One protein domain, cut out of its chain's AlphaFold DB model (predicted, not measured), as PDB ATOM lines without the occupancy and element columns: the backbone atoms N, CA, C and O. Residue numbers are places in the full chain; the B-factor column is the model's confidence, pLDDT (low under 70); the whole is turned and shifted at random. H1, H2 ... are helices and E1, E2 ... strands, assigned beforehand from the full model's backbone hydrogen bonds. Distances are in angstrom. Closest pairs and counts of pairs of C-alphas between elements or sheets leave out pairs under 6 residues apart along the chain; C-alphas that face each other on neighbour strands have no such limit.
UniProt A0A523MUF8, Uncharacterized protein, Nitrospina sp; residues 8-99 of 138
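AT A GLANCE: This is residues 8 to 99 of the 138 residues of an uncharacterized protein of Nitrospina sp (UniProt A0A523MUF8). A twisted sheet of five strands makes the middle of this domain, with E4 and E1 nearest its centre. Over one face lie the long loop of residues 26 to 44 and two short helices, H1 grazing the sheet and H2 farther out; over the other face loops the stretch of residues 65 to 82. The printed part has 92 residues, with 38 of them, under half, in named elements, in the order E1 E2 H1 E3 E4 E5 H2; the class is mixed, helices and strands. The sheet's order is E2 E1 E4 E3 E5, also mixed. The whole is compact, with a radius of gyration of the C-alphas of 12.6 A and spans of 33 by 25 by 22 A.

HOW THE PARTS SIT: Start with E1, residues 8 to 12, and E4, residues 60 to 64, which are parallel neighbours at 2 degrees; look for N 10 and O 60, 2.8 A apart and within hydrogen-bond range. E2, residues 19 to 25, is an edge strand and forms an antiparallel hairpin with E1, with N 9 and O 22 at 2.8 A. E3, residues 49 to 54, forms a hairpin with E4, antiparallel at 154 degrees, with N 52 and O 61 at 2.8 A. The other edge strand is E5, residues 83 to 86, antiparallel to E3, with N 84 and O 53 at 2.8 A. H1, residues 45 to 48, only grazes the sheet. E2, H1 and E3 form a split strand-helix-strand unit, two strands running the same way with E1 and E4 between them, and its crossover is right-handed. H2, residues 91 to 97, is not on the sheet; it is close to H1 but not clearly touching, the closest C-alphas being those of Phe 45 and Tyr 92, 6.6 A apart. In H2 every O i to N i+4 pair is within hydrogen-bond range; H1 is too short for such a pair.

IN THESE COORDINATES: Find C-alpha 8 at (18.356, 70.496, 41.737); from there E1 runs 13.6 A to C-alpha 12. E2 is 14.9 A long, E3 16.4 A, E4 13.4 A and E5 9.6 A. H1 measures 5.2 A. H2 begins at C-alpha 91, at (7.001, 74.851, 35.438), and runs 9.8 A to C-alpha 97 at (6.980, 84.441, 33.272).

THE WHOLE: The two C-alphas farthest apart are those of Lys 73 and Gly 99, at 36.9 A. The links E2 to H1 and E4 to E5 are long, with 19 and 18 residues. The printed part has no cut. The mean pLDDT of the printed part is 90.1, and no printed residue is under 70.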
ATOM      1  N   ASP A   8      18.079  71.656  42.565       93.00
ATOM      2  CA  ASP A   8      18.356  70.496  41.737       93.00
ATOM      3  C   ASP A   8      17.041  69.922  41.176       93.00
ATOM      4  O   ASP A   8      16.085  69.666  41.922       93.00
ATOM      5  N   LEU A   9      17.020  69.696  39.864       93.81
ATOM      6  CA  LEU A   9      15.884  69.195  39.098       93.81
ATOM      7  C   LEU A   9      16.276  67.907  38.372       93.81
ATOM      8  O   LEU A   9      17.206  67.903  37.569       93.81
ATOM      9  N   LEU A  10      15.530  66.831  38.593       94.81
ATOM     10  CA  LEU A  10      15.477  65.688  37.688       94.81
ATOM     11  C   LEU A  10      14.237  65.824  36.815       94.81
ATOM     12  O   LEU A  10      13.147  66.047  37.329       94.81
ATOM     13  N   ILE A  11      14.393  65.676  35.508       95.00
ATOM     14  CA  ILE A  11      13.294  65.771  34.552       95.00
ATOM     15  C   ILE A  11      13.428  64.667  33.506       95.00
ATOM     16  O   ILE A  11      14.499  64.453  32.933       95.00
ATOM     17  N   GLU A  12      12.342  63.939  33.295       95.06
ATOM     18  CA  GLU A  12      12.208  62.959  32.224       95.06
ATOM     19  C   GLU A  12      11.891  63.676  30.904       95.06
ATOM     20  O   GLU A  12      11.247  64.722  30.876       95.06
ATOM     21  N   CYS A  13      12.391  63.162  29.784       94.06
ATOM     22  CA  CYS A  13      12.046  63.702  28.475       94.06
ATOM     23  C   CYS A  13      10.776  63.038  27.937       94.06
ATOM     24  O   CYS A  13      10.779  61.827  27.733       94.06
ATOM     25  N   ALA A  14       9.752  63.829  27.597       90.75
ATOM     26  CA  ALA A  14       8.513  63.320  26.993       90.75
ATOM     27  C   ALA A  14       8.745  62.511  25.701       90.75
ATOM     28  O   ALA A  14       8.036  61.544  25.447       90.75
ATOM     29  N   ASP A  15       9.740  62.893  24.890       88.56
ATOM     30  CA  ASP A  15       9.956  62.297  23.566       88.56
ATOM     31  C   ASP A  15      10.783  61.005  23.605       88.56
ATOM     32  O   ASP A  15      10.525  60.072  22.846       88.56
ATOM     33  N   CYS A  16      11.823  60.955  24.447       91.31
ATOM     34  CA  CYS A  16      12.780  59.840  24.463       91.31
ATOM     35  C   CYS A  16      12.850  59.074  25.791       91.31
ATOM     36  O   CYS A  16      13.591  58.096  25.874       91.31
ATOM     37  N   GLY A  17      12.122  59.511  26.824       90.44
ATOM     38  CA  GLY A  17      12.074  58.874  28.146       90.44
ATOM     39  C   GLY A  17      13.375  58.963  28.949       90.44
ATOM     40  O   GLY A  17      13.497  58.350  30.003       90.44
ATOM     41  N   VAL A  18      14.385  59.689  28.457       92.56
ATOM     42  CA  VAL A  18      15.672  59.803  29.149       92.56
ATOM     43  C   VAL A  18      15.588  60.853  30.246       92.56
ATOM     44  O   VAL A  18      15.282  62.018  29.993       92.56
ATOM     45  N   GLU A  19      15.920  60.430  31.460       93.38
ATOM     46  CA  GLU A  19      16.026  61.281  32.637       93.38
ATOM     47  C   GLU A  19      17.306  62.124  32.577       93.38
ATOM     48  O   GLU A  19      18.399  61.633  32.280       93.38
ATOM     49  N   SER A  20      17.179  63.414  32.866       92.44
ATOM     50  CA  SER A  20      18.300  64.349  32.961       92.44
ATOM     51  C   SER A  20      18.263  65.068  34.303       92.44
ATOM     52  O   SER A  20      17.193  65.403  34.804       92.44
ATOM     53  N   ILE A  21      19.440  65.307  34.883       93.56
ATOM     54  CA  ILE A  21      19.594  66.040  36.142       93.56
ATOM     55  C   ILE A  21      20.250  67.386  35.842       93.56
ATOM     56  O   ILE A  21      21.308  67.436  35.216       93.56
ATOM     57  N   PHE A  22      19.636  68.454  36.333       92.06
ATOM     58  CA  PHE A  22      20.119  69.824  36.264       92.06
ATOM     59  C   PHE A  22      20.354  70.326  37.681       92.06
ATOM     60  O   PHE A  22      19.466  70.235  38.526       92.06
ATOM     61  N   SER A  23      21.548  70.851  37.936       91.56
ATOM     62  CA  SER A  23      21.845  71.532  39.193       91.56
ATOM     63  C   SER A  23      21.555  73.020  39.083       91.56
ATOM     64  O   SER A  23      21.718  73.599  38.010       91.56
ATOM     65  N   ASP A  24      21.118  73.614  40.195       89.62
ATOM     66  CA  ASP A  24      20.800  75.044  40.298       89.62
ATOM     67  C   ASP A  24      19.820  75.538  39.213       89.62
ATOM     68  O   ASP A  24      19.951  76.639  38.670       89.62
ATOM     69  N   TYR A  25      18.817  74.720  38.883       90.88
ATOM     70  CA  TYR A  25      17.789  75.066  37.910       90.88
ATOM     71  C   TYR A  25      17.032  76.326  38.345       90.88
ATOM     72  O   TYR A  25      16.621  76.478  39.498       90.88
ATOM     73  N   THR A  26      16.817  77.220  37.380       89.69
ATOM     74  CA  THR A  26      15.989  78.415  37.531       89.69
ATOM     75  C   THR A  26      15.004  78.489  36.364       89.69
ATOM     76  O   THR A  26      15.383  78.136  35.246       89.69
ATOM     77  N   PRO A  27      13.772  78.995  36.565       87.88
ATOM     78  CA  PRO A  27      12.771  79.059  35.498       87.88
ATOM     79  C   PRO A  27      13.210  79.828  34.245       87.88
ATOM     80  O   PRO A  27      12.684  79.577  33.171       87.88
ATOM     81  N   GLY A  28      14.174  80.749  34.357       85.44
ATOM     82  CA  GLY A  28      14.722  81.491  33.217       85.44
ATOM     83  C   GLY A  28      15.644  80.674  32.303       85.44
ATOM     84  O   GLY A  28      15.929  81.119  31.195       85.44
ATOM     85  N   ASN A  29      16.112  79.502  32.740       85.31
ATOM     86  CA  ASN A  29      17.003  78.639  31.970       85.31
ATOM     87  C   ASN A  29      16.267  77.365  31.543       85.31
ATOM     88  O   ASN A  29      16.058  76.464  32.355       85.31
ATOM     89  N   LEU A  30      15.865  77.282  30.271       86.75
ATOM     90  CA  LEU A  30      15.125  76.125  29.770       86.75
ATOM     91  C   LEU A  30      16.025  74.889  29.666       86.75
ATOM     92  O   LEU A  30      17.032  74.919  28.957       86.75
ATOM     93  N   PRO A  31      15.643  73.769  30.298       89.81
ATOM     94  CA  PRO A  31      16.413  72.550  30.217       89.81
ATOM     95  C   PRO A  31      16.146  71.860  28.871       89.81
ATOM     96  O   PRO A  31      15.000  71.701  28.432       89.81
ATOM     97  N   ILE A  32      17.228  71.449  28.209       90.19
ATOM     98  CA  ILE A  32      17.215  70.775  26.906       90.19
ATOM     99  C   ILE A  32      17.617  69.314  27.102       90.19
ATOM    100  O   ILE A  32      18.533  69.002  27.863       90.19
ATOM    101  N   CYS A  33      16.943  68.405  26.401       89.62
ATOM    102  CA  CYS A  33      17.285  66.993  26.423       89.62
ATOM    103  C   CYS A  33      18.668  66.759  25.807       89.62
ATOM    104  O   CYS A  33      18.903  67.092  24.645       89.62
ATOM    105  N   ASN A  34      19.555  66.075  26.528       86.38
ATOM    106  CA  ASN A  34      20.881  65.736  26.005       86.38
ATOM    107  C   ASN A  34      20.848  64.741  24.828       86.38
ATOM    108  O   ASN A  34      21.811  64.682  24.067       86.38
ATOM    109  N   GLN A  35      19.761  63.973  24.671       87.50
ATOM    110  CA  GLN A  35      19.639  62.939  23.637       87.50
ATOM    111  C   GLN A  35      18.926  63.440  22.381       87.50
ATOM    112  O   GLN A  35      19.504  63.414  21.299       87.50
ATOM    113  N   CYS A  36      17.684  63.919  22.507       89.19
ATOM    114  CA  CYS A  36      16.902  64.369  21.352       89.19
ATOM    115  C   CYS A  36      17.029  65.872  21.063       89.19
ATOM    116  O   CYS A  36      16.482  66.336  20.068       89.19
ATOM    117  N   ARG A  37      17.713  66.640  21.928       86.94
ATOM    118  CA  ARG A  37      17.796  68.114  21.869       86.94
ATOM    119  C   ARG A  37      16.438  68.830  21.920       86.94
ATOM    120  O   ARG A  37      16.367  70.029  21.674       86.94
ATOM    121  N   GLY A  38      15.372  68.121  22.292       86.75
ATOM    122  CA  GLY A  38      14.052  68.693  22.537       86.75
ATOM    123  C   GLY A  38      13.999  69.491  23.839       86.75
ATOM    124  O   GLY A  38      14.768  69.247  24.775       86.75
ATOM    125  N   ARG A  39      13.064  70.441  23.915       89.56
ATOM    126  CA  ARG A  39      12.756  71.158  25.159       89.56
ATOM    127  C   ARG A  39      12.091  70.198  26.135       89.56
ATOM    128  O   ARG A  39      11.124  69.530  25.774       89.56
ATOM    129  N   LEU A  40      12.595  70.157  27.364       91.88
ATOM    130  CA  LEU A  40      12.040  69.282  28.401       91.88
ATOM    131  C   LEU A  40      10.788  69.881  29.051       91.88
ATOM    132  O   LEU A  40       9.916  69.145  29.491       91.88
ATOM    133  N   ILE A  41      10.669  71.212  29.058       91.81
ATOM    134  CA  ILE A  41       9.477  71.927  29.526       91.81
ATOM    135  C   ILE A  41       8.696  72.423  28.307       91.81
ATOM    136  O   ILE A  41       9.183  73.265  27.548       91.81
ATOM    137  N   GLN A  42       7.486  71.895  28.131       89.94
ATOM    138  CA  GLN A  42       6.592  72.173  27.002       89.94
ATOM    139  C   GLN A  42       5.247  72.751  27.488       89.94
ATOM    140  O   GLN A  42       4.958  72.694  28.683       89.94
ATOM    141  N   PRO A  43       4.414  73.343  26.611       89.31
ATOM    142  CA  PRO A  43       3.133  73.936  27.014       89.31
ATOM    143  C   PRO A  43       2.156  72.972  27.697       89.31
ATOM    144  O   PRO A  43       1.303  73.409  28.461       89.31
ATOM    145  N   ASP A  44       2.277  71.679  27.422       90.06
ATOM    146  CA  ASP A  44       1.485  70.577  27.968       90.06
ATOM    147  C   ASP A  44       2.237  69.802  29.069       90.06
ATOM    148  O   ASP A  44       1.940  68.638  29.350       90.06
ATOM    149  N   PHE A  45       3.229  70.430  29.712       91.06
ATOM    150  CA  PHE A  45       4.054  69.789  30.742       91.06
ATOM    151  C   PHE A  45       3.234  69.227  31.912       91.06
ATOM    152  O   PHE A  45       3.515  68.140  32.412       91.06
ATOM    153  N   ASP A  46       2.172  69.925  32.316       90.31
ATOM    154  CA  ASP A  46       1.238  69.485  33.359       90.31
ATOM    155  C   ASP A  46       0.422  68.243  32.952       90.31
ATOM    156  O   ASP A  46      -0.074  67.489  33.799       90.31
ATOM    157  N   GLN A  47       0.266  68.011  31.648       90.38
ATOM    158  CA  GLN A  47      -0.437  66.859  31.098       90.38
ATOM    159  C   GLN A  47       0.478  65.647  30.974       90.38
ATOM    160  O   GLN A  47       0.002  64.537  31.208       90.38
ATOM    161  N   THR A  48       1.761  65.859  30.687       91.19
ATOM    162  CA  THR A  48       2.747  64.800  30.423       91.19
ATOM    163  C   THR A  48       3.488  64.327  31.672       91.19
ATOM    164  O   THR A  48       3.768  63.135  31.784       91.19
ATOM    165  N   HIS A  49       3.748  65.214  32.639       94.06
ATOM    166  CA  HIS A  49       4.567  64.907  33.813       94.06
ATOM    167  C   HIS A  49       3.802  65.042  35.132       94.06
ATOM    168  O   HIS A  49       2.853  65.816  35.268       94.06
ATOM    169  N   ASN A  50       4.251  64.282  36.126       93.06
ATOM    170  CA  ASN A  50       3.959  64.495  37.534       93.06
ATOM    171  C   ASN A  50       5.167  65.155  38.198       93.06
ATOM    172  O   ASN A  50       6.309  64.756  37.972       93.06
ATOM    173  N   GLU A  51       4.897  66.123  39.066       93.69
ATOM    174  CA  GLU A  51       5.924  66.815  39.834       93.69
ATOM    175  C   GLU A  51       5.984  66.267  41.264       93.69
ATOM    176  O   GLU A  51       4.971  66.122  41.958       93.69
ATOM    177  N   TYR A  52       7.197  65.978  41.716       93.38
ATOM    178  CA  TYR A  52       7.496  65.473  43.044       93.38
ATOM    179  C   TYR A  52       8.578  66.325  43.684       93.38
ATOM    180  O   TYR A  52       9.580  66.655  43.052       93.38
ATOM    181  N   ARG A  53       8.424  66.628  44.970       92.56
ATOM    182  CA  ARG A  53       9.391  67.427  45.722       92.56
ATOM    183  C   ARG A  53       9.787  66.718  47.000       92.56
ATOM    184  O   ARG A  53       8.927  66.282  47.759       92.56
ATOM    185  N   CYS A  54      11.084  66.613  47.254       92.94
ATOM    186  CA  CYS A  54      11.574  66.159  48.547       92.94
ATOM    187  C   CYS A  54      11.521  67.304  49.564       92.94
ATOM    188  O   CYS A  54      12.116  68.359  49.337       92.94
ATOM    189  N   ASP A  55      10.857  67.078  50.696       91.38
ATOM    190  CA  ASP A  55      10.725  68.086  51.757       91.38
ATOM    191  C   ASP A  55      12.033  68.292  52.540       91.38
ATOM    192  O   ASP A  55      12.262  69.371  53.082       91.38
ATOM    193  N   ASP A  56      12.918  67.288  52.560       91.12
ATOM    194  CA  ASP A  56      14.148  67.331  53.358       91.12
ATOM    195  C   ASP A  56      15.313  68.033  52.644       91.12
ATOM    196  O   ASP A  56      16.077  68.756  53.281       91.12
ATOM    197  N   CYS A  57      15.478  67.832  51.330       90.81
ATOM    198  CA  CYS A  57      16.572  68.448  50.560       90.81
ATOM    199  C   CYS A  57      16.115  69.418  49.464       90.81
ATOM    200  O   CYS A  57      16.957  70.041  48.824       90.81
ATOM    201  N   GLY A  58      14.809  69.547  49.217       90.06
ATOM    202  CA  GLY A  58      14.276  70.437  48.185       90.06
ATOM    203  C   GLY A  58      14.458  69.952  46.744       90.06
ATOM    204  O   GLY A  58      14.099  70.689  45.833       90.06
ATOM    205  N   PHE A  59      14.976  68.737  46.529       92.75
ATOM    206  CA  PHE A  59      15.138  68.140  45.201       92.75
ATOM    207  C   PHE A  59      13.786  67.960  44.510       92.75
ATOM    208  O   PHE A  59      12.844  67.440  45.124       92.75
ATOM    209  N   VAL A  60      13.709  68.351  43.240       93.81
ATOM    210  CA  VAL A  60      12.492  68.246  42.429       93.81
ATOM    211  C   VAL A  60      12.671  67.166  41.370       93.81
ATOM    212  O   VAL A  60      13.716  67.073  40.735       93.81
ATOM    213  N   MET A  61      11.656  66.325  41.198       93.88
ATOM    214  CA  MET A  61      11.597  65.281  40.179       93.88
ATOM    215  C   MET A  61      10.339  65.487  39.348       93.88
ATOM    216  O   MET A  61       9.235  65.481  39.886       93.88
ATOM    217  N   CYS A  62      10.506  65.625  38.043       94.50
ATOM    218  CA  CYS A  62       9.428  65.666  37.074       94.50
ATOM    219  C   CYS A  62       9.503  64.394  36.236       94.50
ATOM    220  O   CYS A  62      10.359  64.276  35.363       94.50
ATOM    221  N   LEU A  63       8.636  63.432  36.535       94.00
ATOM    222  CA  LEU A  63       8.603  62.139  35.849       94.00
ATOM    223  C   LEU A  63       7.379  62.067  34.950       94.00
ATOM    224  O   LEU A  63       6.360  62.688  35.262       94.00
ATOM    225  N   SER A  64       7.459  61.300  33.867       93.12
ATOM    226  CA  SER A  64       6.299  61.027  33.022       93.12
ATOM    227  C   SER A  64       5.160  60.437  33.858       93.12
ATOM    228  O   SER A  64       5.381  59.719  34.838       93.12
ATOM    229  N   LYS A  65       3.912  60.714  33.478       91.31
ATOM    230  CA  LYS A  65       2.744  60.107  34.140       91.31
ATOM    231  C   LYS A  65       2.692  58.589  34.010       91.31
ATOM    232  O   LYS A  65       2.062  57.945  34.848       91.31
ATOM    233  N   ASP A  66       3.360  58.042  33.001       90.19
ATOM    234  CA  ASP A  66       3.479  56.601  32.794       90.19
ATOM    235  C   ASP A  66       4.542  55.963  33.706       90.19
ATOM    236  O   ASP A  66       4.536  54.746  33.916       90.19
ATOM    237  N   THR A  67       5.434  56.770  34.290       88.00
ATOM    238  CA  THR A  67       6.515  56.298  35.155       88.00
ATOM    239  C   THR A  67       5.970  55.937  36.541       88.00
ATOM    240  O   THR A  67       5.368  56.775  37.224       88.00
ATOM    241  N   PRO A  68       6.159  54.684  37.007       86.75
ATOM    242  CA  PRO A  68       5.598  54.243  38.275       86.75
ATOM    243  C   PRO A  68       6.290  54.943  39.446       86.75
ATOM    244  O   PRO A  68       7.485  54.771  39.681       86.75
ATOM    245  N   PHE A  69       5.512  55.682  40.236       87.00
ATOM    246  CA  PHE A  69       5.990  56.330  41.452       87.00
ATOM    247  C   PHE A  69       5.139  55.924  42.659       87.00
ATOM    248  O   PHE A  69       3.953  56.248  42.748       87.00
ATOM    249  N   GLU A  70       5.754  55.245  43.627       86.69
ATOM    250  CA  GLU A  70       5.093  54.830  44.864       86.69
ATOM    251  C   GLU A  70       5.573  55.676  46.047       86.69
ATOM    252  O   GLU A  70       6.701  55.539  46.537       86.69
ATOM    253  N   LYS A  71       4.681  56.537  46.553       82.31
ATOM    254  CA  LYS A  71       4.963  57.375  47.723       82.31
ATOM    255  C   LYS A  71       5.362  56.507  48.924       82.31
ATOM    256  O   LYS A  71       4.628  55.603  49.316       82.31
ATOM    257  N   GLY A  72       6.511  56.814  49.524       81.75
ATOM    258  CA  GLY A  72       7.047  56.095  50.683       81.75
ATOM    259  C   GLY A  72       7.878  54.851  50.350       81.75
ATOM    260  O   GLY A  72       8.429  54.251  51.268       81.75
ATOM    261  N   LYS A  73       8.004  54.474  49.069       86.31
ATOM    262  CA  LYS A  73       8.959  53.447  48.615       86.31
ATOM    263  C   LYS A  73      10.066  54.027  47.750       86.31
ATOM    264  O   LYS A  73      11.213  53.607  47.873       86.31
ATOM    265  N   THR A  74       9.731  54.987  46.893       85.25
ATOM    266  CA  THR A  74      10.729  55.693  46.094       85.25
ATOM    267  C   THR A  74      11.499  56.649  46.995       85.25
ATOM    268  O   THR A  74      10.908  57.525  47.626       85.25
ATOM    269  N   ALA A  75      12.814  56.457  47.086       89.31
ATOM    270  CA  ALA A  75      13.693  57.324  47.856       89.31
ATOM    271  C   ALA A  75      14.216  58.472  46.993       89.31
ATOM    272  O   ALA A  75      14.564  58.289  45.828       89.31
ATOM    273  N   CYS A  76      14.308  59.656  47.590       91.12
ATOM    274  CA  CYS A  76      15.032  60.777  47.018       91.12
ATOM    275  C   CYS A  76      16.542  60.477  46.995       91.12
ATOM    276  O   CYS A  76      17.037  59.618  47.727       91.12
ATOM    277  N   ARG A  77      17.313  61.251  46.224       88.06
ATOM    278  CA  ARG A  77      18.783  61.212  46.204       88.06
ATOM    279  C   ARG A  77      19.420  61.384  47.591       88.06
ATOM    280  O   ARG A  77      20.477  60.821  47.850       88.06
ATOM    281  N   CYS A  78      18.771  62.123  48.494       91.25
ATOM    282  CA  CYS A  78      19.202  62.273  49.889       91.25
ATOM    283  C   CYS A  78      18.826  61.080  50.791       91.25
ATOM    284  O   CYS A  78      19.048  61.142  51.995       91.25
ATOM    285  N   GLN A  79      18.259  60.009  50.221       91.56
ATOM    286  CA  GLN A  79      17.732  58.815  50.897       91.56
ATOM    287  C   GLN A  79      16.451  59.044  51.712       91.56
ATOM    288  O   GLN A  79      15.958  58.120  52.358       91.56
ATOM    289  N   SER A  80      15.872  60.244  51.657       91.00
ATOM    290  CA  SER A  80      14.578  60.511  52.277       91.00
ATOM    291  C   SER A  80      13.418  59.884  51.500       91.00
ATOM    292  O   SER A  80      13.423  59.834  50.270       91.00
ATOM    293  N   LEU A  81      12.390  59.465  52.238       91.69
ATOM    294  CA  LEU A  81      11.092  59.028  51.717       91.69
ATOM    295  C   LEU A  81      10.016  60.127  51.830       91.69
ATOM    296  O   LEU A  81       8.875  59.924  51.409       91.69
ATOM    297  N   ASN A  82      10.371  61.287  52.390       92.00
ATOM    298  CA  ASN A  82       9.492  62.442  52.562       92.00
ATOM    299  C   ASN A  82       9.382  63.199  51.236       92.00
ATOM    300  O   ASN A  82      10.036  64.221  51.012       92.00
ATOM    301  N   ILE A  83       8.589  62.634  50.325       92.44
ATOM    302  CA  ILE A  83       8.335  63.202  49.003       92.44
ATOM    303  C   ILE A  83       6.869  63.629  48.910       92.44
ATOM    304  O   ILE A  83       5.940  62.824  49.072       92.44
ATOM    305  N   GLN A  84       6.667  64.913  48.638       91.44
ATOM    306  CA  GLN A  84       5.381  65.506  48.324       91.44
ATOM    307  C   GLN A  84       5.080  65.337  46.831       91.44
ATOM    308  O   GLN A  84       5.941  65.550  45.985       91.44
ATOM    309  N   VAL A  85       3.837  64.972  46.517       90.50
ATOM    310  CA  VAL A  85       3.318  64.954  45.145       90.50
ATOM    311  C   VAL A  85       2.623  66.285  44.891       90.50
ATOM    312  O   VAL A  85       1.757  66.685  45.679       90.50
ATOM    313  N   ILE A  86       2.990  66.962  43.810       88.81
ATOM    314  CA  ILE A  86       2.412  68.236  43.389       88.81
ATOM    315  C   ILE A  86       1.434  67.939  42.248       88.81
ATOM    316  O   ILE A  86       1.802  67.406  41.209       88.81
ATOM    317  N   ALA A  87       0.150  68.224  42.482       77.19
ATOM    318  CA  ALA A  87      -0.938  67.777  41.607       77.19
ATOM    319  C   ALA A  87      -0.981  68.482  40.239       77.19
ATOM    320  O   ALA A  87      -1.500  67.918  39.281       77.19
ATOM    321  N   GLN A  88      -0.488  69.717  40.163       84.44
ATOM    322  CA  GLN A  88      -0.412  70.506  38.937       84.44
ATOM    323  C   GLN A  88       0.924  71.226  38.917       84.44
ATOM    324  O   GLN A  88       1.213  72.014  39.821       84.44
ATOM    325  N   SER A  89       1.723  70.930  37.898       87.00
ATOM    326  CA  SER A  89       3.021  71.557  37.723       87.00
ATOM    327  C   SER A  89       2.861  72.972  37.175       87.00
ATOM    328  O   SER A  89       2.069  73.208  36.263       87.00
ATOM    329  N   THR A  90       3.617  73.920  37.726       88.88
ATOM    330  CA  THR A  90       3.640  75.323  37.278       88.88
ATOM    331  C   THR A  90       4.874  75.657  36.442       88.88
ATOM    332  O   THR A  90       5.035  76.807  36.039       88.88
ATOM    333  N   PHE A  91       5.714  74.666  36.119       89.88
ATOM    334  CA  PHE A  91       7.001  74.851  35.438       89.88
ATOM    335  C   PHE A  91       6.898  75.633  34.125       89.88
ATOM    336  O   PHE A  91       7.691  76.543  33.897       89.88
ATOM    337  N   TYR A  92       5.914  75.324  33.277       90.75
ATOM    338  CA  TYR A  92       5.743  76.030  32.005       90.75
ATOM    339  C   TYR A  92       5.376  77.508  32.204       90.75
ATOM    340  O   TYR A  92       5.987  78.391  31.600       90.75
ATOM    341  N   GLU A  93       4.417  77.795  33.085       90.50
ATOM    342  CA  GLU A  93       3.994  79.168  33.384       90.50
ATOM    343  C   GLU A  93       5.103  79.968  34.081       90.50
ATOM    344  O   GLU A  93       5.291  81.154  33.801       90.50
ATOM    345  N   GLU A  94       5.883  79.321  34.949       89.44
ATOM    346  CA  GLU A  94       7.052  79.920  35.594       89.44
ATOM    347  C   GLU A  94       8.151  80.243  34.581       89.44
ATOM    348  O   GLU A  94       8.660  81.367  34.579       89.44
ATOM    349  N   ALA A  95       8.464  79.316  33.673       88.75
ATOM    350  CA  ALA A  95       9.442  79.537  32.613       88.75
ATOM    351  C   ALA A  95       9.004  80.657  31.659       88.75
ATOM    352  O   ALA A  95       9.793  81.529  31.285       88.75
ATOM    353  N   LYS A  96       7.710  80.700  31.330       89.25
ATOM    354  CA  LYS A  96       7.117  81.763  30.516       89.25
ATOM    355  C   LYS A  96       7.214  83.122  31.198       89.25
ATOM    356  O   LYS A  96       7.633  84.089  30.569       89.25
ATOM    357  N   LYS A  97       6.874  83.203  32.486       89.00
ATOM    358  CA  LYS A  97       6.980  84.441  33.272       89.00
ATOM    359  C   LYS A  97       8.429  84.913  33.424       89.00
ATOM    360  O   LYS A  97       8.664  86.117  33.490       89.00
ATOM    361  N   ALA A  98       9.381  83.986  33.478       87.44
ATOM    362  CA  ALA A  98      10.806  84.286  33.550       87.44
ATOM    363  C   ALA A  98      11.425  84.699  32.199       87.44
ATOM    364  O   ALA A  98      12.613  85.012  32.160       87.44
ATOM    365  N   GLY A  99      10.649  84.710  31.107       84.69
ATOM    366  CA  GLY A  99      11.138  85.069  29.772       84.69
ATOM    367  C   GLY A  99      12.024  83.997  29.136       84.69
ATOM    368  O   GLY A  99      12.746  84.281  28.185       84.69
TER     369      GLY A  99